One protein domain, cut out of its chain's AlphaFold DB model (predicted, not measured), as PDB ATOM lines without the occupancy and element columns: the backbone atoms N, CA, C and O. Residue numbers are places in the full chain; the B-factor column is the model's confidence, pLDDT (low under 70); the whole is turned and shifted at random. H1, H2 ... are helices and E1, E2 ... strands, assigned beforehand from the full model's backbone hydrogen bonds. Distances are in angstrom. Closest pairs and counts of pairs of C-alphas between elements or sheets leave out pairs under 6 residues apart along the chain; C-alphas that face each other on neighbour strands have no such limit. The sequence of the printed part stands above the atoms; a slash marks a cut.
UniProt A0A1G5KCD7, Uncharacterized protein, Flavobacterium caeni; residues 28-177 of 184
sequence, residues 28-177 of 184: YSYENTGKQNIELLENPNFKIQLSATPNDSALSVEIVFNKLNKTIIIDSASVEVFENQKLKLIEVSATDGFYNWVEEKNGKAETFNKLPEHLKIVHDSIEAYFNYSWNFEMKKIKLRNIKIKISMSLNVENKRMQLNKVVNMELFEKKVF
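This is residues 28 to 177 of the 184 residues of an uncharacterized protein of Flavobacterium caeni (UniProt A0A1G5KCD7). Two antiparallel sheets stand face to face as a sandwich, a slab of five strands, E2 E3 E4 E7 E6, and a smaller sheet, E1 E9 E8 E5, curled like part of a barrel. Along one side E1 bridges the sheets, beside E9 of its own sheet and beside E3 of the other; at the opposite side the small helix H2 packs on the edge strands E5 and E6, and the small helix H1 packs on E6. The printed part has 150 residues with nine named strands and two named helices, in the order E1 E2 E3 E4 E5 E6 H1 H2 E7 E8 E9, and its class is mostly strand. The whole is compact, with a radius of gyration of the C-alphas of 15.1 A and spans of 42 by 35 by 31 A.

The larger sheet is antiparallel and twisted, and its order is E2, residues 38 to 43, E3, residues 46 to 54, E4, residues 58 to 66, E7, residues 130 to 137, and E6, residues 89 to 96. E2, E3 and E4 make a meander, each strand the antiparallel neighbour of the one before; E2 and E3 are a hairpin, and so are E3 and E4. Across E2 and E3, N 40 and O 48 are 2.9 A apart, and across E3 and E4, N 51 and O 62 are 3.0 A apart, both within hydrogen-bond range. Also within range are N 61 and O 134 of E4 and E7, at 2.9 A, and N 133 and O 93 of E7 and E6, at 2.8 A. The second sheet, also twisted, has the order E1, residues 28 to 31, E9, residues 159 to 177, E8, residues 145 to 156, and E5, residues 72 to 83. E8 and E9 are a hairpin, with N 150 and O 165 2.8 A apart; N 80 of E5 and O 149 of E8 are 2.9 A apart. The pairing of E9 is staggered: it pairs with E8 over residues 159 to 170 and with E1 over residues 170 to 173, where N 172 and O 29 are 2.8 A apart. Between the sheets, E3 and E9 are near each other, with 8 pairs of C-alphas within 10 A. The closest C-alphas of E1 and E3 are those of Ser 29 and Thr 53, 4.7 A apart; those of E2 and E9 are Leu 40 and Lys 165, 7.3 A apart. H1, residues 101 to 106, only grazes the larger sheet, its closest C-alphas with E6 being those of Glu 104 and Thr 95, 6.3 A apart. H2, residues 117 to 120, also only grazes that sheet, and is on the second sheet at a height over the sheet of 8.4 A. The C-alphas of Lys 120 of H2 and Ile 74 of E5 are the closest of the two elements, 5.3 A apart. In H1, 0 of 2 O i to N i+4 pairs and 1 of 3 O i to N i+3 pairs are within hydrogen-bond range, and H2 is too short for an O i to N i+4 pair.

E1 begins at C-alpha 28, (-2.521, 22.903, -36.125). In the larger sheet E3 is 26.6 A long from first to last C-alpha, E4 25.0 A, E7 23.3 A, E6 21.6 A and E2 14.5 A. In the other, E9 is 44.8 A, E8 33.7 A, E5 31.4 A and E1 9.6 A. E5 bends by 71 degrees at residue 75, and E9 bends by 82 degrees at residue 173. H1 is 9.2 A and H2 5.2 A long; C-alpha 101 of H1 is at (0.849, 31.236, -59.894). E9 ends at C-alpha 177, (-15.566, 24.463, -39.376).

The two C-alphas farthest apart are those of Asn 158 and Phe 177, at 46.2 A. The printed part has no cut and no long link. The mean pLDDT of the printed part is 87.6; residues 97 to 106, 127 and 140 are under 70, and H1 has a mean of 54.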
ATOM      1  N   TYR A  28      -3.633  22.755 -37.048       86.56
ATOM      2  CA  TYR A  28      -2.521  22.903 -36.125       86.56
ATOM      3  C   TYR A  28      -1.777  24.190 -36.457       86.56
ATOM      4  O   TYR A  28      -1.577  24.501 -37.630       86.56
ATOM      5  N   SER A  29      -1.358  24.913 -35.429       88.94
ATOM      6  CA  SER A  29      -0.547  26.125 -35.540       88.94
ATOM      7  C   SER A  29       0.382  26.216 -34.342       88.94
ATOM      8  O   SER A  29       0.062  25.717 -33.265       88.94
ATOM      9  N   TYR A  30       1.536  26.844 -34.522       90.00
ATOM     10  CA  TYR A  30       2.380  27.229 -33.402       90.00
ATOM     11  C   TYR A  30       2.011  28.636 -32.951       90.00
ATOM     12  O   TYR A  30       1.890  29.550 -33.766       90.00
ATOM     13  N   GLU A  31       1.838  28.810 -31.646       91.00
ATOM     14  CA  GLU A  31       1.446  30.085 -31.057       91.00
ATOM     15  C   GLU A  31       2.393  30.464 -29.918       91.00
ATOM     16  O   GLU A  31       2.900  29.611 -29.188       91.00
ATOM     17  N   ASN A  32       2.609  31.765 -29.735       86.88
ATOM     18  CA  ASN A  32       3.295  32.297 -28.560       86.88
ATOM     19  C   ASN A  32       2.269  33.021 -27.696       86.88
ATOM     20  O   ASN A  32       1.589  33.931 -28.174       86.88
ATOM     21  N   THR A  33       2.137  32.638 -26.425       81.25
ATOM     22  CA  THR A  33       1.141  33.212 -25.497       81.25
ATOM     23  C   THR A  33      -0.301  33.182 -26.038       81.25
ATOM     24  O   THR A  33      -1.070  34.111 -25.802       81.25
ATOM     25  N   GLY A  34      -0.667  32.144 -26.804       75.69
ATOM     26  CA  GLY A  34      -2.000  32.011 -27.419       75.69
ATOM     27  C   GLY A  34      -2.265  32.955 -28.601       75.69
ATOM     28  O   GLY A  34      -3.416  33.274 -28.899       75.69
ATOM     29  N   LYS A  35      -1.207  33.488 -29.232       78.81
ATOM     30  CA  LYS A  35      -1.288  34.306 -30.450       78.81
ATOM     31  C   LYS A  35      -0.621  33.582 -31.620       78.81
ATOM     32  O   LYS A  35       0.573  33.292 -31.562       78.81
ATOM     33  N   GLN A  36      -1.382  33.373 -32.694       75.19
ATOM     34  CA  GLN A  36      -0.920  32.746 -33.941       75.19
ATOM     35  C   GLN A  36       0.016  33.651 -34.763       75.19
ATOM     36  O   GLN A  36       0.993  33.170 -35.327       75.19
ATOM     37  N   ASN A  37      -0.259  34.960 -34.790       83.50
ATOM     38  CA  ASN A  37       0.537  35.946 -35.524       83.50
ATOM     39  C   ASN A  37       1.296  36.830 -34.537       83.50
ATOM     40  O   ASN A  37       0.706  37.674 -33.855       83.50
ATOM     41  N   ILE A  38       2.607  36.641 -34.465       90.38
ATOM     42  CA  ILE A  38       3.478  37.369 -33.545       90.38
ATOM     43  C   ILE A  38       4.044  38.569 -34.273       90.38
ATOM     44  O   ILE A  38       4.713  38.437 -35.291       90.38
ATOM     45  N   GLU A  39       3.801  39.754 -33.744       92.56
ATOM     46  CA  GLU A  39       4.444  40.955 -34.252       92.56
ATOM     47  C   GLU A  39       5.928  40.959 -33.871       92.56
ATOM     48  O   GLU A  39       6.286  40.892 -32.694       92.56
ATOM     49  N   LEU A  40       6.801  41.000 -34.877       91.75
ATOM     50  CA  LEU A  40       8.248  41.065 -34.684       91.75
ATOM     51  C   LEU A  40       8.741  42.507 -34.577       91.75
ATOM     52  O   LEU A  40       9.680  42.788 -33.825       91.75
ATOM     53  N   LEU A  41       8.121  43.392 -35.360       91.81
ATOM     54  CA  LEU A  41       8.447  44.804 -35.472       91.81
ATOM     55  C   LEU A  41       7.212  45.576 -35.944       91.81
ATOM     56  O   LEU A  41       6.619  45.232 -36.967       91.81
ATOM     57  N   GLU A  42       6.886  46.647 -35.231       88.75
ATOM     58  CA  GLU A  42       5.969  47.685 -35.687       88.75
ATOM     59  C   GLU A  42       6.773  48.959 -35.961       88.75
ATOM     60  O   GLU A  42       7.517  49.450 -35.110       88.75
ATOM     61  N   ASN A  43       6.669  49.458 -37.187       89.88
ATOM     62  CA  ASN A  43       7.260  50.704 -37.642       89.88
ATOM     63  C   ASN A  43       6.134  51.570 -38.233       89.88
ATOM     64  O   ASN A  43       5.177  51.017 -38.777       89.88
ATOM     65  N   PRO A  44       6.227  52.912 -38.194       88.62
ATOM     66  CA  PRO A  44       5.259  53.765 -38.886       88.62
ATOM     67  C   PRO A  44       5.083  53.420 -40.368       88.62
ATOM     68  O   PRO A  44       4.036  53.716 -40.938       88.62
ATOM     69  N   ASN A  45       6.105  52.805 -40.973       89.88
ATOM     70  CA  ASN A  45       6.151  52.535 -42.397       89.88
ATOM     71  C   ASN A  45       5.754  51.126 -42.837       89.88
ATOM     72  O   ASN A  45       5.510  50.886 -44.017       89.88
ATOM     73  N   PHE A  46       5.761  50.179 -41.907       91.00
ATOM     74  CA  PHE A  46       5.467  48.782 -42.181       91.00
ATOM     75  C   PHE A  46       5.366  48.016 -40.870       91.00
ATOM     76  O   PHE A  46       5.868  48.430 -39.822       91.00
ATOM     77  N   LYS A  47       4.778  46.833 -40.942       92.94
ATOM     78  CA  LYS A  47       4.742  45.884 -39.843       92.94
ATOM     79  C   LYS A  47       5.228  44.525 -40.323       92.94
ATOM     80  O   LYS A  47       4.936  44.108 -41.441       92.94
ATOM     81  N   ILE A  48       5.990  43.857 -39.460       94.75
ATOM     82  CA  ILE A  48       6.498  42.506 -39.689       94.75
ATOM     83  C   ILE A  48       5.840  41.563 -38.694       94.75
ATOM     84  O   ILE A  48       5.903  41.775 -37.479       94.75
ATOM     85  N   GLN A  49       5.238  40.498 -39.210       95.50
ATOM     86  CA  GLN A  49       4.619  39.444 -38.417       95.50
ATOM     87  C   GLN A  49       5.254  38.091 -38.707       95.50
ATOM     88  O   GLN A  49       5.784  37.865 -39.788       95.50
ATOM     89  N   LEU A  50       5.178  37.206 -37.723       96.00
ATOM     90  CA  LEU A  50       5.631  35.828 -37.769       96.00
ATOM     91  C   LEU A  50       4.446  34.897 -37.531       96.00
ATOM     92  O   LEU A  50       3.751  35.047 -36.522       96.00
ATOM     93  N   SER A  51       4.295  33.897 -38.387       94.44
ATOM     94  CA  SER A  51       3.461  32.717 -38.149       94.44
ATOM     95  C   SER A  51       4.289  31.452 -38.344       94.44
ATOM     96  O   SER A  51       5.305  31.444 -39.042       94.44
ATOM     97  N   ALA A  52       3.881  30.367 -37.692       94.50
ATOM     98  CA  ALA A  52       4.471  29.058 -37.920       94.50
ATOM     99  C   ALA A  52       3.383  27.985 -37.942       94.50
ATOM    100  O   ALA A  52       2.594  27.845 -37.004       94.50
ATOM    101  N   THR A  53       3.353  27.214 -39.024       92.31
ATOM    102  CA  THR A  53       2.291  26.250 -39.309       92.31
ATOM    103  C   THR A  53       2.914  24.894 -39.634       92.31
ATOM    104  O   THR A  53       3.659  24.778 -40.610       92.31
ATOM    105  N   PRO A  54       2.652  23.848 -38.832       91.06
ATOM    106  CA  PRO A  54       3.083  22.503 -39.168       91.06
ATOM    107  C   PRO A  54       2.169  21.891 -40.233       91.06
ATOM    108  O   PRO A  54       0.942  21.954 -40.142       91.06
ATOM    109  N   ASN A  55       2.789  21.207 -41.183       85.38
ATOM    110  CA  ASN A  55       2.166  20.252 -42.086       85.38
ATOM    111  C   ASN A  55       2.643  18.827 -41.724       85.38
ATOM    112  O   ASN A  55       3.445  18.642 -40.808       85.38
ATOM    113  N   ASP A  56       2.156  17.801 -42.417       80.88
ATOM    114  CA  ASP A  56       2.400  16.396 -42.062       80.88
ATOM    115  C   ASP A  56       3.888  15.993 -42.081       80.88
ATOM    116  O   ASP A  56       4.305  15.115 -41.322       80.88
ATOM    117  N   SER A  57       4.704  16.641 -42.917       86.12
ATOM    118  CA  SER A  57       6.142  16.364 -43.064       86.12
ATOM    119  C   SER A  57       7.041  17.599 -42.957       86.12
ATOM    120  O   SER A  57       8.259  17.490 -43.108       86.12
ATOM    121  N   ALA A  58       6.469  18.777 -42.707       91.62
ATOM    122  CA  ALA A  58       7.212  20.028 -42.738       91.62
ATOM    123  C   ALA A  58       6.695  21.047 -41.722       91.62
ATOM    124  O   ALA A  58       5.554  20.976 -41.272       91.62
ATOM    125  N   LEU A  59       7.536  22.023 -41.400       93.56
ATOM    126  CA  LEU A  59       7.164  23.246 -40.702       93.56
ATOM    127  C   LEU A  59       7.356  24.427 -41.637       93.56
ATOM    128  O   LEU A  59       8.483  24.680 -42.055       93.56
ATOM    129  N   SER A  60       6.295  25.178 -41.896       94.19
ATOM    130  CA  SER A  60       6.394  26.468 -42.576       94.19
ATOM    131  C   SER A  60       6.506  27.572 -41.534       94.19
ATOM    132  O   SER A  60       5.647  27.682 -40.659       94.19
ATOM    133  N   VAL A  61       7.567  28.371 -41.609       95.94
ATOM    134  CA  VAL A  61       7.733  29.603 -40.830       95.94
ATOM    135  C   VAL A  61       7.626  30.782 -41.778       95.94
ATOM    136  O   VAL A  61       8.442  30.924 -42.685       95.94
ATOM    137  N   GLU A  62       6.636  31.628 -41.553       95.25
ATOM    138  CA  GLU A  62       6.260  32.709 -42.455       95.25
ATOM    139  C   GLU A  62       6.569  34.056 -41.809       95.25
ATOM    140  O   GLU A  62       6.210  34.300 -40.654       95.25
ATOM    141  N   ILE A  63       7.233  34.932 -42.559       95.44
ATOM    142  CA  ILE A  63       7.464  36.324 -42.193       95.44
ATOM    143  C   ILE A  63       6.695  37.195 -43.174       95.44
ATOM    144  O   ILE A  63       7.023  37.262 -44.359       95.44
ATOM    145  N   VAL A  64       5.687  37.884 -42.653       93.38
ATOM    146  CA  VAL A  64       4.755  38.689 -43.435       93.38
ATOM    147  C   VAL A  64       5.028  40.166 -43.202       93.38
ATOM    148  O   VAL A  64       5.010  40.636 -42.063       93.38
ATOM    149  N   PHE A  65       5.239  40.895 -44.291       92.88
ATOM    150  CA  PHE A  65       5.294  42.348 -44.331       92.88
ATOM    151  C   PHE A  65       3.922  42.891 -44.722       92.88
ATOM    152  O   PHE A  65       3.366  42.490 -45.742       92.88
ATOM    153  N   ASN A  66       3.374  43.804 -43.926       89.50
ATOM    154  CA  ASN A  66       2.118  44.487 -44.226       89.50
ATOM    155  C   ASN A  66       2.155  45.961 -43.807       89.50
ATOM    156  O   ASN A  66       3.136  46.429 -43.225       89.50
ATOM    157  N   LYS A  67       1.080  46.696 -44.130       87.50
ATOM    158  CA  LYS A  67       0.979  48.155 -43.935       87.50
ATOM    159  C   LYS A  67       2.154  48.915 -44.571       87.50
ATOM    160  O   LYS A  67       2.682  49.847 -43.971       87.50
ATOM    161  N   LEU A  68       2.586  48.467 -45.745       89.06
ATOM    162  CA  LEU A  68       3.735  49.012 -46.455       89.06
ATOM    163  C   LEU A  68       3.399  50.408 -46.978       89.06
ATOM    164  O   LEU A  68       2.454  50.575 -47.740       89.06
ATOM    165  N   ASN A  69       4.169  51.411 -46.572       90.06
ATOM    166  CA  ASN A  69       4.108  52.754 -47.155       90.06
ATOM    167  C   ASN A  69       5.459  53.199 -47.751       90.06
ATOM    168  O   ASN A  69       5.570  54.320 -48.249       90.06
ATOM    169  N   LYS A  70       6.481  52.341 -47.637       90.56
ATOM    170  CA  LYS A  70       7.825  52.497 -48.193       90.56
ATOM    171  C   LYS A  70       8.321  51.162 -48.717       90.56
ATOM    172  O   LYS A  70       8.099  50.128 -48.091       90.56
ATOM    173  N   THR A  71       9.056  51.220 -49.821       92.19
ATOM    174  CA  THR A  71       9.806  50.072 -50.330       92.19
ATOM    175  C   THR A  71      10.912  49.671 -49.343       92.19
ATOM    176  O   THR A  71      11.644  50.518 -48.823       92.19
ATOM    177  N   ILE A  72      11.043  48.366 -49.102       93.75
ATOM    178  CA  ILE A  72      12.022  47.768 -48.189       93.75
ATOM    179  C   ILE A  72      12.939  46.856 -48.998       93.75
ATOM    180  O   ILE A  72      12.471  45.957 -49.690       93.75
ATOM    181  N   ILE A  73      14.249  47.047 -48.874       94.56
ATOM    182  CA  ILE A  73      15.250  46.136 -49.439       94.56
ATOM    183  C   ILE A  73      15.754  45.235 -48.316       94.56
ATOM    184  O   ILE A  73      16.145  45.719 -47.253       94.56
ATOM    185  N   ILE A  74      15.745  43.922 -48.527       95.12
ATOM    186  CA  ILE A  74      16.212  42.944 -47.545       95.12
ATOM    187  C   ILE A  74      17.601  42.462 -47.955       95.12
ATOM    188  O   ILE A  74      17.744  41.593 -48.813       95.12
ATOM    189  N   ASP A  75      18.636  43.000 -47.307       94.19
ATOM    190  CA  ASP A  75      20.028  42.648 -47.618       94.19
ATOM    191  C   ASP A  75      20.324  41.179 -47.279       94.19
ATOM    192  O   ASP A  75      21.093  40.496 -47.954       94.19
ATOM    193  N   SER A  76      19.745  40.696 -46.177       96.19
ATOM    194  CA  SER A  76      19.948  39.336 -45.683       96.19
ATOM    195  C   SER A  76      18.820  38.930 -44.746       96.19
ATOM    196  O   SER A  76      18.423  39.731 -43.896       96.19
ATOM    197  N   ALA A  77      18.390  37.673 -44.818       97.25
ATOM    198  CA  ALA A  77      17.452  37.087 -43.870       97.25
ATOM    199  C   ALA A  77      17.799  35.624 -43.573       97.25
ATOM    200  O   ALA A  77      18.143  34.848 -44.467       97.25
ATOM    201  N   SER A  78      17.689  35.235 -42.305       97.31
ATOM    202  CA  SER A  78      17.818  33.851 -41.868       97.31
ATOM    203  C   SER A  78      16.804  33.515 -40.782       97.31
ATOM    204  O   SER A  78      16.506  34.318 -39.891       97.31
ATOM    205  N   VAL A  79      16.287  32.292 -40.871       97.50
ATOM    206  CA  VAL A  79      15.401  31.685 -39.884       97.50
ATOM    207  C   VAL A  79      15.988  30.336 -39.501       97.50
ATOM    208  O   VAL A  79      16.360  29.533 -40.356       97.50
ATOM    209  N   GLU A  80      16.083  30.088 -38.202       97.19
ATOM    210  CA  GLU A  80      16.509  28.812 -37.645       97.19
ATOM    211  C   GLU A  80      15.451  28.322 -36.664       97.19
ATOM    212  O   GLU A  80      15.031  29.072 -35.781       97.19
ATOM    213  N   VAL A  81      15.045  27.060 -36.792       95.44
ATOM    214  CA  VAL A  81      14.119  26.424 -35.850       95.44
ATOM    215  C   VAL A  81      14.843  25.356 -35.051       95.44
ATOM    216  O   VAL A  81      15.609  24.566 -35.604       95.44
ATOM    217  N   PHE A  82      14.581  25.328 -33.749       93.00
ATOM    218  CA  PHE A  82      15.146  24.374 -32.810       93.00
ATOM    219  C   PHE A  82      14.044  23.636 -32.052       93.00
ATOM    220  O   PHE A  82      13.155  24.260 -31.470       93.00
ATOM    221  N   GLU A  83      14.183  22.317 -31.988       84.50
ATOM    222  CA  GLU A  83      13.480  21.432 -31.061       84.50
ATOM    223  C   GLU A  83      14.496  20.414 -30.537       84.50
ATOM    224  O   GLU A  83      14.765  19.400 -31.176       84.50
ATOM    225  N   ASN A  84      15.153  20.733 -29.418       82.75
ATOM    226  CA  ASN A  84      16.350  20.050 -28.891       82.75
ATOM    227  C   ASN A  84      17.585  20.091 -29.823       82.75
ATOM    228  O   ASN A  84      18.707  20.228 -29.347       82.75
ATOM    229  N   GLN A  85      17.383  20.052 -31.139       88.19
ATOM    230  CA  GLN A  85      18.360  20.209 -32.210       88.19
ATOM    231  C   GLN A  85      17.818  21.142 -33.302       88.19
ATOM    232  O   GLN A  85      16.618  21.415 -33.373       88.19
ATOM    233  N   LYS A  86      18.710  21.629 -34.165       93.00
ATOM    234  CA  LYS A  86      18.350  22.479 -35.305       93.00
ATOM    235  C   LYS A  86      17.614  21.659 -36.372       93.00
ATOM    236  O   LYS A  86      18.121  20.625 -36.805       93.00
ATOM    237  N   LEU A  87      16.448  22.133 -36.810       93.69
ATOM    238  CA  LEU A  87      15.721  21.542 -37.934       93.69
ATOM    239  C   LEU A  87      16.419  21.860 -39.258       93.69
ATOM    240  O   LEU A  87      17.023  22.923 -39.435       93.69
ATOM    241  N   LYS A  88      16.318  20.930 -40.207       94.75
ATOM    242  CA  LYS A  88      16.898  21.084 -41.540       94.75
ATOM    243  C   LYS A  88      15.981  21.945 -42.405       94.75
ATOM    244  O   LYS A  88      14.810  21.622 -42.569       94.75
ATOM    245  N   LEU A  89      16.524  23.021 -42.965       95.94
ATOM    246  CA  LEU A  89      15.837  23.833 -43.966       95.94
ATOM    247  C   LEU A  89      15.728  23.042 -45.278       95.94
ATOM    248  O   LEU A  89      16.715  22.462 -45.729       95.94
ATOM    249  N   ILE A  90      14.533  23.016 -45.860       94.94
ATOM    250  CA  ILE A  90      14.252  22.423 -47.172       94.94
ATOM    251  C   ILE A  90      14.358  23.510 -48.234       94.94
ATOM    252  O   ILE A  90      15.115  23.377 -49.191       94.94
ATOM    253  N   GLU A  91      13.598  24.588 -48.052       94.69
ATOM    254  CA  GLU A  91      13.501  25.675 -49.018       94.69
ATOM    255  C   GLU A  91      13.081  26.981 -48.341       94.69
ATOM    256  O   GLU A  91      12.521  26.998 -47.243       94.69
ATOM    257  N   VAL A  92      13.346  28.074 -49.040       94.62
ATOM    258  CA  VAL A  92      12.852  29.417 -48.775       94.62
ATOM    259  C   VAL A  92      12.067  29.851 -49.995       94.62
ATOM    260  O   VAL A  92      12.556  29.694 -51.115       94.62
ATOM    261  N   SER A  93      10.884  30.411 -49.790       92.00
ATOM    262  CA  SER A  93      10.090  30.999 -50.856       92.00
ATOM    263  C   SER A  93       9.615  32.405 -50.527       92.00
ATOM    264  O   SER A  93       9.601  32.807 -49.364       92.00
ATOM    265  N   ALA A  94       9.224  33.147 -51.557       90.00
ATOM    266  CA  ALA A  94       8.653  34.481 -51.437       90.00
ATOM    267  C   ALA A  94       7.398  34.608 -52.309       90.00
ATOM    268  O   ALA A  94       7.342  34.035 -53.399       90.00
ATOM    269  N   THR A  95       6.391  35.330 -51.824       84.75
ATOM    270  CA  THR A  95       5.118  35.524 -52.527       84.75
ATOM    271  C   THR A  95       4.530  36.892 -52.200       84.75
ATOM    272  O   THR A  95       4.449  37.274 -51.031       84.75
ATOM    273  N   ASP A  96       4.089  37.603 -53.231       78.94
ATOM    274  CA  ASP A  96       3.288  38.821 -53.121       78.94
ATOM    275  C   ASP A  96       1.793  38.449 -53.069       78.94
ATOM    276  O   ASP A  96       1.317  37.633 -53.857       78.94
ATOM    277  N   GLY A  97       1.044  39.024 -52.127       63.16
ATOM    278  CA  GLY A  97      -0.348  38.695 -51.823       63.16
ATOM    279  C   GLY A  97      -1.379  38.971 -52.931       63.16
ATOM    280  O   GLY A  97      -2.548  38.655 -52.708       63.16
ATOM    281  N   PHE A  98      -0.996  39.517 -54.098       61.34
ATOM    282  CA  PHE A  98      -1.917  39.751 -55.231       61.34
ATOM    283  C   PHE A  98      -1.619  39.014 -56.536       61.34
ATOM    284  O   PHE A  98      -2.556  38.824 -57.314       61.34
ATOM    285  N   TYR A  99      -0.373  38.623 -56.834       53.00
ATOM    286  CA  TYR A  99       0.006  38.256 -58.207       53.00
ATOM    287  C   TYR A  99       0.549  36.823 -58.381       53.00
ATOM    288  O   TYR A  99       1.618  36.457 -57.915       53.00
ATOM    289  N   ASN A 100      -0.221  36.070 -59.178       47.25
ATOM    290  CA  ASN A 100       0.130  35.038 -60.166       47.25
ATOM    291  C   ASN A 100       0.915  33.768 -59.748       47.25
ATOM    292  O   ASN A 100       2.109  33.793 -59.463       47.25
ATOM    293  N   TRP A 101       0.280  32.603 -59.966       48.84
ATOM    294  CA  TRP A 101       0.849  31.236 -59.894       48.84
ATOM    295  C   TRP A 101       2.200  31.034 -60.616       48.84
ATOM    296  O   TRP A 101       2.899  30.046 -60.379       48.84
ATOM    297  N   VAL A 102       2.556  31.922 -61.550       50.78
ATOM    298  CA  VAL A 102       3.813  31.870 -62.311       50.78
ATOM    299  C   VAL A 102       5.020  32.231 -61.440       50.78
ATOM    300  O   VAL A 102       6.064  31.590 -61.564       50.78
ATOM    301  N   GLU A 103       4.887  33.202 -60.534       53.03
ATOM    302  CA  GLU A 103       5.981  33.616 -59.645       53.03
ATOM    303  C   GLU A 103       6.138  32.656 -58.461       53.03
ATOM    304  O   GLU A 103       7.265  32.321 -58.100       53.03
ATOM    305  N   GLU A 104       5.043  32.073 -57.952       55.78
ATOM    306  CA  GLU A 104       5.080  31.027 -56.912       55.78
ATOM    307  C   GLU A 104       5.934  29.807 -57.309       55.78
ATOM    308  O   GLU A 104       6.597  29.200 -56.462       55.78
ATOM    309  N   LYS A 105       5.955  29.447 -58.603       56.34
ATOM    310  CA  LYS A 105       6.785  28.341 -59.111       56.34
ATOM    311  C   LYS A 105       8.279  28.664 -59.135       56.34
ATOM    312  O   LYS A 105       9.080  27.747 -58.964       56.34
ATOM    313  N   ASN A 106       8.648  29.928 -59.342       60.94
ATOM    314  CA  ASN A 106      10.040  30.354 -59.525       60.94
ATOM    315  C   ASN A 106      10.629  31.057 -58.293       60.94
ATOM    316  O   ASN A 106      11.842  31.244 -58.211       60.94
ATOM    317  N   GLY A 107       9.802  31.415 -57.313       70.38
ATOM    318  CA  GLY A 107      10.206  32.119 -56.103       70.38
ATOM    319  C   GLY A 107      10.765  31.231 -55.000       70.38
ATOM    320  O   GLY A 107      10.636  31.604 -53.842       70.38
ATOM    321  N   LYS A 108      11.345  30.066 -55.321       86.50
ATOM    322  CA  LYS A 108      11.883  29.090 -54.357       86.50
ATOM    323  C   LYS A 108      13.403  28.977 -54.457       86.50
ATOM    324  O   LYS A 108      13.956  28.966 -55.552       86.50
ATOM    325  N   ALA A 109      14.077  28.826 -53.323       89.88
ATOM    326  CA  ALA A 109      15.522  28.632 -53.251       89.88
ATOM    327  C   ALA A 109      15.934  27.842 -52.000       89.88
ATOM    328  O   ALA A 109      15.192  27.756 -51.032       89.88
ATOM    329  N   GLU A 110      17.155  27.305 -51.966       92.25
ATOM    330  CA  GLU A 110      17.674  26.599 -50.775       92.25
ATOM    331  C   GLU A 110      17.914  27.537 -49.579       92.25
ATOM    332  O   GLU A 110      17.910  27.116 -48.427       92.25
ATOM    333  N   THR A 111      18.182  28.816 -49.852       93.19
ATOM    334  CA  THR A 111      18.433  29.855 -48.845       93.19
ATOM    335  C   THR A 111      17.923  31.194 -49.361       93.19
ATOM    336  O   THR A 111      17.844  31.397 -50.572       93.19
ATOM    337  N   PHE A 112      17.669  32.140 -48.455       93.62
ATOM    338  CA  PHE A 112      17.243  33.493 -48.817       93.62
ATOM    339  C   PHE A 112      18.209  34.182 -49.795       93.62
ATOM    340  O   PHE A 112      17.786  34.797 -50.767       93.62
ATOM    341  N   ASN A 113      19.522  34.024 -49.596       93.25
ATOM    342  CA  ASN A 113      20.534  34.657 -50.450       93.25
ATOM    343  C   ASN A 113      20.454  34.199 -51.913       93.25
ATOM    344  O   ASN A 113      20.855  34.948 -52.801       93.25
ATOM    345  N   LYS A 114      19.937  32.988 -52.149       92.81
ATOM    346  CA  LYS A 114      19.753  32.398 -53.479       92.81
ATOM    347  C   LYS A 114      18.407  32.757 -54.123       92.81
ATOM    348  O   LYS A 114      18.174  32.338 -55.252       92.81
ATOM    349  N   LEU A 115      17.528  33.497 -53.439       90.94
ATOM    350  CA  LEU A 115      16.318  34.021 -54.071       90.94
ATOM    351  C   LEU A 115      16.684  35.039 -55.166       90.94
ATOM    352  O   LEU A 115      17.676  35.760 -55.016       90.94
ATOM    353  N   PRO A 116      15.881  35.136 -56.240       88.50
ATOM    354  CA  PRO A 116      15.976  36.224 -57.206       88.50
ATOM    355  C   PRO A 116      15.961  37.604 -56.535       88.50
ATOM    356  O   PRO A 116      15.200  37.832 -55.599       88.50
ATOM    357  N   GLU A 117      16.763  38.545 -57.044       88.81
ATOM    358  CA  GLU A 117      16.909  39.883 -56.445       88.81
ATOM    359  C   GLU A 117      15.588  40.652 -56.336       88.81
ATOM    360  O   GLU A 117      15.335  41.290 -55.320       88.81
ATOM    361  N   HIS A 118      14.704  40.539 -57.332       87.38
ATOM    362  CA  HIS A 118      13.394  41.196 -57.287       87.38
ATOM    363  C   HIS A 118      12.527  40.708 -56.114       87.38
ATOM    364  O   HIS A 118      11.741  41.480 -55.585       87.38
ATOM    365  N   LEU A 119      12.721  39.470 -55.640       88.81
ATOM    366  CA  LEU A 119      12.015  38.929 -54.473       88.81
ATOM    367  C   LEU A 119      12.656  39.333 -53.143       88.81
ATOM    368  O   LEU A 119      12.122  38.988 -52.096       88.81
ATOM    369  N   LYS A 120      13.784  40.049 -53.142       91.94
ATOM    370  CA  LYS A 120      14.395  40.637 -51.933       91.94
ATOM    371  C   LYS A 120      13.952  42.086 -51.710       91.94
ATOM    372  O   LYS A 120      14.393  42.719 -50.750       91.94
ATOM    373  N   ILE A 121      13.103  42.607 -52.597       91.00
ATOM    374  CA  ILE A 121      12.558  43.958 -52.546       91.00
ATOM    375  C   ILE A 121      11.059  43.848 -52.284       91.00
ATOM    376  O   ILE A 121      10.314  43.273 -53.071       91.00
ATOM    377  N   VAL A 122      10.618  44.410 -51.166       89.75
ATOM    378  CA  VAL A 122       9.206  44.491 -50.802       89.75
ATOM    379  C   VAL A 122       8.717  45.880 -51.185       89.75
ATOM    380  O   VAL A 122       9.035  46.860 -50.510       89.75
ATOM    381  N   HIS A 123       7.995  45.970 -52.298       88.12
ATOM    382  CA  HIS A 123       7.490  47.235 -52.821       88.12
ATOM    383  C   HIS A 123       6.322  47.777 -51.986       88.12
ATOM    384  O   HIS A 123       5.488  47.029 -51.486       88.12
ATOM    385  N   ASP A 124       6.238  49.099 -51.868       85.12
ATOM    386  CA  ASP A 124       5.095  49.797 -51.261       85.12
ATOM    387  C   ASP A 124       3.832  49.776 -52.127       85.12
ATOM    388  O   ASP A 124       2.743  50.035 -51.622       85.12
ATOM    389  N   SER A 125       3.952  49.418 -53.406       79.69
ATOM    390  CA  SER A 125       2.812  49.177 -54.294       79.69
ATOM    391  C   SER A 125       2.016  47.913 -53.944       79.69
ATOM    392  O   SER A 125       1.000  47.643 -54.577       79.69
ATOM    393  N   ILE A 126       2.472  47.119 -52.972       74.31
ATOM    394  CA  ILE A 126       1.796  45.900 -52.530       74.31
ATOM    395  C   ILE A 126       0.652  46.269 -51.580       74.31
ATOM    396  O   ILE A 126       0.865  46.597 -50.414       74.31
ATOM    397  N   GLU A 127      -0.583  46.164 -52.063       62.56
ATOM    398  CA  GLU A 127      -1.796  46.599 -51.351       62.56
ATOM    399  C   GLU A 127      -2.234  45.725 -50.130       62.56
ATOM    400  O   GLU A 127      -3.123  46.120 -49.381       62.56
ATOM    401  N   ALA A 128      -1.633  44.553 -49.873       72.31
ATOM    402  CA  ALA A 128      -2.088  43.525 -48.925       72.31
ATOM    403  C   ALA A 128      -0.915  43.057 -48.077       72.31
ATOM    404  O   ALA A 128      -0.807  43.460 -46.916       72.31
ATOM    405  N   TYR A 129      -0.047  42.203 -48.625       80.50
ATOM    406  CA  TYR A 129       1.134  41.726 -47.920       80.50
ATOM    407  C   TYR A 129       2.179  41.111 -48.850       80.50
ATOM    408  O   TYR A 129       1.852  40.609 -49.918       80.50
ATOM    409  N   PHE A 130       3.423  41.066 -48.376       87.75
ATOM    410  CA  PHE A 130       4.488  40.246 -48.950       87.75
ATOM    411  C   PHE A 130       4.918  39.194 -47.924       87.75
ATOM    412  O   PHE A 130       5.137  39.522 -46.756       87.75
ATOM    413  N   ASN A 131       5.021  37.932 -48.333       91.00
ATOM    414  CA  ASN A 131       5.310  36.804 -47.449       91.00
ATOM    415  C   ASN A 131       6.603  36.095 -47.857       91.00
ATOM    416  O   ASN A 131       6.756  35.689 -49.008       91.00
ATOM    417  N   TYR A 132       7.490  35.874 -46.891       93.44
ATOM    418  CA  TYR A 132       8.608  34.947 -47.015       93.44
ATOM    419  C   TYR A 132       8.340  33.694 -46.186       93.44
ATOM    420  O   TYR A 132       8.094  33.798 -44.986       93.44
ATOM    421  N   SER A 133       8.460  32.515 -46.789       94.38
ATOM    422  CA  SER A 133       8.228  31.231 -46.124       94.38
ATOM    423  C   SER A 133       9.502  30.392 -46.086       94.38
ATOM    424  O   SER A 133      10.082  30.083 -47.123       94.38
ATOM    425  N   TRP A 134       9.949  30.013 -44.891       96.50
ATOM    426  CA  TRP A 134      11.011  29.031 -44.676       96.50
ATOM    427  C   TRP A 134      10.378  27.692 -44.315       96.50
ATOM    428  O   TRP A 134       9.758  27.554 -43.259       96.50
ATOM    429  N   ASN A 135      10.571  26.695 -45.172       95.31
ATOM    430  CA  ASN A 135      10.050  25.349 -44.979       95.31
ATOM    431  C   ASN A 135      11.138  24.445 -44.400       95.31
ATOM    432  O   ASN A 135      12.188  24.252 -45.012       95.31
ATOM    433  N   PHE A 136      10.886  23.862 -43.234       95.06
ATOM    434  CA  PHE A 136      11.800  22.959 -42.539       95.06
ATOM    435  C   PHE A 136      11.272  21.532 -42.549       95.06
ATOM    436  O   PHE A 136      10.070  21.301 -42.458       95.06
ATOM    437  N   GLU A 137      12.179  20.566 -42.603       93.62
ATOM    438  CA  GLU A 137      11.848  19.151 -42.503       93.62
ATOM    439  C   GLU A 137      11.389  18.805 -41.081       93.62
ATOM    440  O   GLU A 137      12.095  19.069 -40.103       93.62
ATOM    441  N   MET A 138      10.219  18.171 -40.971       88.06
ATOM    442  CA  MET A 138       9.713  17.598 -39.727       88.06
ATOM    443  C   MET A 138       9.531  16.088 -39.877       88.06
ATOM    444  O   MET A 138       8.807  15.599 -40.745       88.06
ATOM    445  N   LYS A 139      10.164  15.318 -38.989       73.75
ATOM    446  CA  LYS A 139      10.073  13.852 -38.993       73.75
ATOM    447  C   LYS A 139       8.715  13.375 -38.472       73.75
ATOM    448  O   LYS A 139       8.674  12.966 -37.325       73.75
ATOM    449  N   LYS A 140       7.641  13.404 -39.279       66.00
ATOM    450  CA  LYS A 140       6.262  12.857 -39.066       66.00
ATOM    451  C   LYS A 140       5.549  13.107 -37.715       66.00
ATOM    452  O   LYS A 140       4.356  12.852 -37.600       66.00
ATOM    453  N   ILE A 141       6.238  13.583 -36.690       73.81
ATOM    454  CA  ILE A 141       5.775  13.855 -35.340       73.81
ATOM    455  C   ILE A 141       5.683  15.367 -35.257       73.81
ATOM    456  O   ILE A 141       6.642  16.072 -35.572       73.81
ATOM    457  N   LYS A 142       4.512  15.869 -34.873       78.31
ATOM    458  CA  LYS A 142       4.322  17.296 -34.631       78.31
ATOM    459  C   LYS A 142       5.039  17.660 -33.334       78.31
ATOM    460  O   LYS A 142       4.771  17.051 -32.300       78.31
ATOM    461  N   LEU A 143       5.980  18.597 -33.411       83.88
ATOM    462  CA  LEU A 143       6.816  18.981 -32.274       83.88
ATOM    463  C   LEU A 143       5.961  19.794 -31.305       83.88
ATOM    464  O   LEU A 143       5.176  20.636 -31.728       83.88
ATOM    465  N   ARG A 144       6.074  19.546 -29.999       88.50
ATOM    466  CA  ARG A 144       5.216  20.251 -29.035       88.50
ATOM    467  C   ARG A 144       5.658  21.692 -28.818       88.50
ATOM    468  O   ARG A 144       4.822  22.579 -28.749       88.50
ATOM    469  N   ASN A 145       6.963  21.908 -28.701       91.56
ATOM    470  CA  ASN A 145       7.551  23.214 -28.436       91.56
ATOM    471  C   ASN A 145       8.668  23.468 -29.434       91.56
ATOM    472  O   ASN A 145       9.513  22.600 -29.643       91.56
ATOM    473  N   ILE A 146       8.705  24.670 -29.994       93.94
ATOM    474  CA  ILE A 146       9.769  25.091 -30.900       93.94
ATOM    475  C   ILE A 146      10.331  26.439 -30.473       93.94
ATOM    476  O   ILE A 146       9.645  27.282 -29.891       93.94
ATOM    477  N   LYS A 147      11.601  26.654 -30.801       95.75
ATOM    478  CA  LYS A 147      12.261  27.952 -30.708       95.75
ATOM    479  C   LYS A 147      12.656  28.403 -32.102       95.75
ATOM    480  O   LYS A 147      13.377  27.691 -32.793       95.75
ATOM    481  N   ILE A 148      12.219  29.592 -32.485       96.81
ATOM    482  CA  ILE A 148      12.512  30.213 -33.773       96.81
ATOM    483  C   ILE A 148      13.458  31.385 -33.531       96.81
ATOM    484  O   ILE A 148      13.150  32.296 -32.762       96.81
ATOM    485  N   LYS A 149      14.621  31.366 -34.178       97.81
ATOM    486  CA  LYS A 149      15.571  32.478 -34.205       97.81
ATOM    487  C   LYS A 149      15.524  33.138 -35.577       97.81
ATOM    488  O   LYS A 149      15.669  32.461 -36.588       97.81
ATOM    489  N   ILE A 150      15.340  34.453 -35.591       97.81
ATOM    490  CA  ILE A 150      15.193  35.275 -36.794       97.81
ATOM    491  C   ILE A 150      16.283  36.334 -36.778       97.81
ATOM    492  O   ILE A 150      16.482  36.998 -35.757       97.81
ATOM    493  N   SER A 151      16.995  36.472 -37.894       97.81
ATOM    494  CA  SER A 151      17.994  37.524 -38.109       97.81
ATOM    495  C   SER A 151      17.789  38.137 -39.494       97.81
ATOM    496  O   SER A 151      17.882  37.429 -40.494       97.81
ATOM    497  N   MET A 152      17.489  39.435 -39.568       97.50
ATOM    498  CA  MET A 152      17.283  40.153 -40.833       97.50
ATOM    499  C   MET A 152      17.987  41.514 -40.833       97.50
ATOM    500  O   MET A 152      18.008  42.209 -39.816       97.50
ATOM    501  N   SER A 153      18.527  41.899 -41.990       97.19
ATOM    502  CA  SER A 153      19.031  43.245 -42.292       97.19
ATOM    503  C   SER A 153      18.116  43.850 -43.342       97.19
ATOM    504  O   SER A 153      17.960  43.280 -44.420       97.19
ATOM    505  N   LEU A 154      17.495  44.971 -42.997       95.75
ATOM    506  CA  LEU A 154      16.550  45.689 -43.840       95.75
ATOM    507  C   LEU A 154      17.121  47.076 -44.124       95.75
ATOM    508  O   LEU A 154      17.683  47.713 -43.230       95.75
ATOM    509  N   ASN A 155      16.919  47.566 -45.335       95.25
ATOM    510  CA  ASN A 155      17.200  48.933 -45.721       95.25
ATOM    511  C   ASN A 155      15.891  49.602 -46.150       95.25
ATOM    512  O   ASN A 155      15.226  49.155 -47.086       95.25
ATOM    513  N   VAL A 156      15.519  50.660 -45.434       92.62
ATOM    514  CA  VAL A 156      14.287  51.425 -45.659       92.62
ATOM    515  C   VAL A 156      14.688  52.873 -45.894       92.62
ATOM    516  O   VAL A 156      15.170  53.528 -44.974       92.62
ATOM    517  N   GLU A 157      14.547  53.367 -47.125       87.06
ATOM    518  CA  GLU A 157      14.958  54.731 -47.515       87.06
ATOM    519  C   GLU A 157      16.383  55.110 -47.058       87.06
ATOM    520  O   GLU A 157      16.607  56.158 -46.447       87.06
ATOM    521  N   ASN A 158      17.366  54.246 -47.327       86.44
ATOM    522  CA  ASN A 158      18.770  54.408 -46.916       86.44
ATOM    523  C   ASN A 158      19.020  54.309 -45.402       86.44
ATOM    524  O   ASN A 158      20.125  54.603 -44.937       86.44
ATOM    525  N   LYS A 159      18.029  53.878 -44.609       92.44
ATOM    526  CA  LYS A 159      18.205  53.597 -43.183       92.44
ATOM    527  C   LYS A 159      18.390  52.108 -42.924       92.44
ATOM    528  O   LYS A 159      17.498  51.290 -43.135       92.44
ATOM    529  N   ARG A 160      19.566  51.828 -42.363       94.12
ATOM    530  CA  ARG A 160      20.000  50.593 -41.707       94.12
ATOM    531  C   ARG A 160      19.032  50.091 -40.633       94.12
ATOM    532  O   ARG A 160      19.039  50.692 -39.564       94.12
ATOM    533  N   MET A 161      18.286  49.004 -40.818       94.50
ATOM    534  CA  MET A 161      17.538  48.352 -39.734       94.50
ATOM    535  C   MET A 161      17.971  46.896 -39.550       94.50
ATOM    536  O   MET A 161      18.224  46.178 -40.514       94.50
ATOM    537  N   GLN A 162      18.047  46.446 -38.296       95.44
ATOM    538  CA  GLN A 162      18.335  45.052 -37.956       95.44
ATOM    539  C   GLN A 162      17.214  44.473 -37.098       95.44
ATOM    540  O   GLN A 162      16.808  45.074 -36.103       95.44
ATOM    541  N   LEU A 163      16.752  43.282 -37.461       95.94
ATOM    542  CA  LEU A 163      15.784  42.510 -36.699       95.94
ATOM    543  C   LEU A 163      16.446  41.225 -36.212       95.94
ATOM    544  O   LEU A 163      16.674  40.313 -36.997       95.94
ATOM    545  N   ASN A 164      16.719  41.150 -34.912       96.88
ATOM    546  CA  ASN A 164      17.238  39.952 -34.256       96.88
ATOM    547  C   ASN A 164      16.255  39.534 -33.160       96.88
ATOM    548  O   ASN A 164      16.121  40.222 -32.144       96.88
ATOM    549  N   LYS A 165      15.527  38.436 -33.372       96.19
ATOM    550  CA  LYS A 165      14.483  37.965 -32.452       96.19
ATOM    551  C   LYS A 165      14.610  36.474 -32.191       96.19
ATOM    552  O   LYS A 165      14.978  35.698 -33.067       96.19
ATOM    553  N   VAL A 166      14.266  36.085 -30.969       96.00
ATOM    554  CA  VAL A 166      14.077  34.691 -30.576       96.00
ATOM    555  C   VAL A 166      12.666  34.567 -30.038       96.00
ATOM    556  O   VAL A 166      12.266  35.328 -29.159       96.00
ATOM    557  N   VAL A 167      11.917  33.622 -30.585       95.12
ATOM    558  CA  VAL A 167      10.510  33.411 -30.279       95.12
ATOM    559  C   VAL A 167      10.319  31.953 -29.893       95.12
ATOM    560  O   VAL A 167      10.720  31.060 -30.634       95.12
ATOM    561  N   ASN A 168       9.721  31.708 -28.731       94.69
ATOM    562  CA  ASN A 168       9.302  30.367 -28.334       94.69
ATOM    563  C   ASN A 168       7.817  30.210 -28.665       94.69
ATOM    564  O   ASN A 168       7.042  31.140 -28.439       94.69
ATOM    565  N   MET A 169       7.436  29.053 -29.196       94.19
ATOM    566  CA  MET A 169       6.050  28.741 -29.526       94.19
ATOM    567  C   MET A 169       5.694  27.323 -29.086       94.19
ATOM    568  O   MET A 169       6.538  26.423 -29.130       94.19
ATOM    569  N   GLU A 170       4.434  27.128 -28.714       93.62
ATOM    570  CA  GLU A 170       3.841  25.818 -28.430       93.62
ATOM    571  C   GLU A 170       2.854  25.448 -29.543       93.62
ATOM    572  O   GLU A 170       2.269  26.319 -30.188       93.62
ATOM    573  N   LEU A 171       2.709  24.151 -29.803       92.12
ATOM    574  CA  LEU A 171       1.751  23.603 -30.753       92.12
ATOM    575  C   LEU A 171       0.330  23.663 -30.184       92.12
ATOM    576  O   LEU A 171       0.036  23.044 -29.163       92.12
ATOM    577  N   PHE A 172      -0.570  24.316 -30.910       90.62
ATOM    578  CA  PHE A 172      -1.994  24.364 -30.607       90.62
ATOM    579  C   PHE A 172      -2.802  23.578 -31.643       90.62
ATOM    580  O   PHE A 172      -2.529  23.612 -32.844       90.62
ATOM    581  N   GLU A 173      -3.821  22.865 -31.160       89.06
ATOM    582  CA  GLU A 173      -4.828  22.188 -31.979       89.06
ATOM    583  C   GLU A 173      -6.143  22.967 -31.898       89.06
ATOM    584  O   GLU A 173      -6.672  23.206 -30.810       89.06
ATOM    585  N   LYS A 174      -6.714  23.312 -33.053       85.62
ATOM    586  CA  LYS A 174      -8.037  23.931 -33.146       85.62
ATOM    587  C   LYS A 174      -8.923  23.147 -34.105       85.62
ATOM    588  O   LYS A 174      -8.526  22.824 -35.222       85.62
ATOM    589  N   LYS A 175     -10.165  22.885 -33.689       83.56
ATOM    590  CA  LYS A 175     -11.225  22.431 -34.596       83.56
ATOM    591  C   LYS A 175     -11.822  23.645 -35.292       83.56
ATOM    592  O   LYS A 175     -12.303  24.562 -34.625       83.56
ATOM    593  N   VAL A 176     -11.775  23.658 -36.615       81.50
ATOM    594  CA  VAL A 176     -12.321  24.737 -37.438       81.50
ATOM    595  C   VAL A 176     -13.395  24.145 -38.333       81.50
ATOM    596  O   VAL A 176     -13.187  23.102 -38.945       81.50
ATOM    597  N   PHE A 177     -14.550  24.804 -38.394       78.75
ATOM    598  CA  PHE A 177     -15.566  24.463 -39.376       78.75
ATOM    599  C   PHE A 177     -15.206  25.125 -40.705       78.75
ATOM    600  O   PHE A 177     -15.126  26.352 -40.795       78.75
TER     601      PHE A 177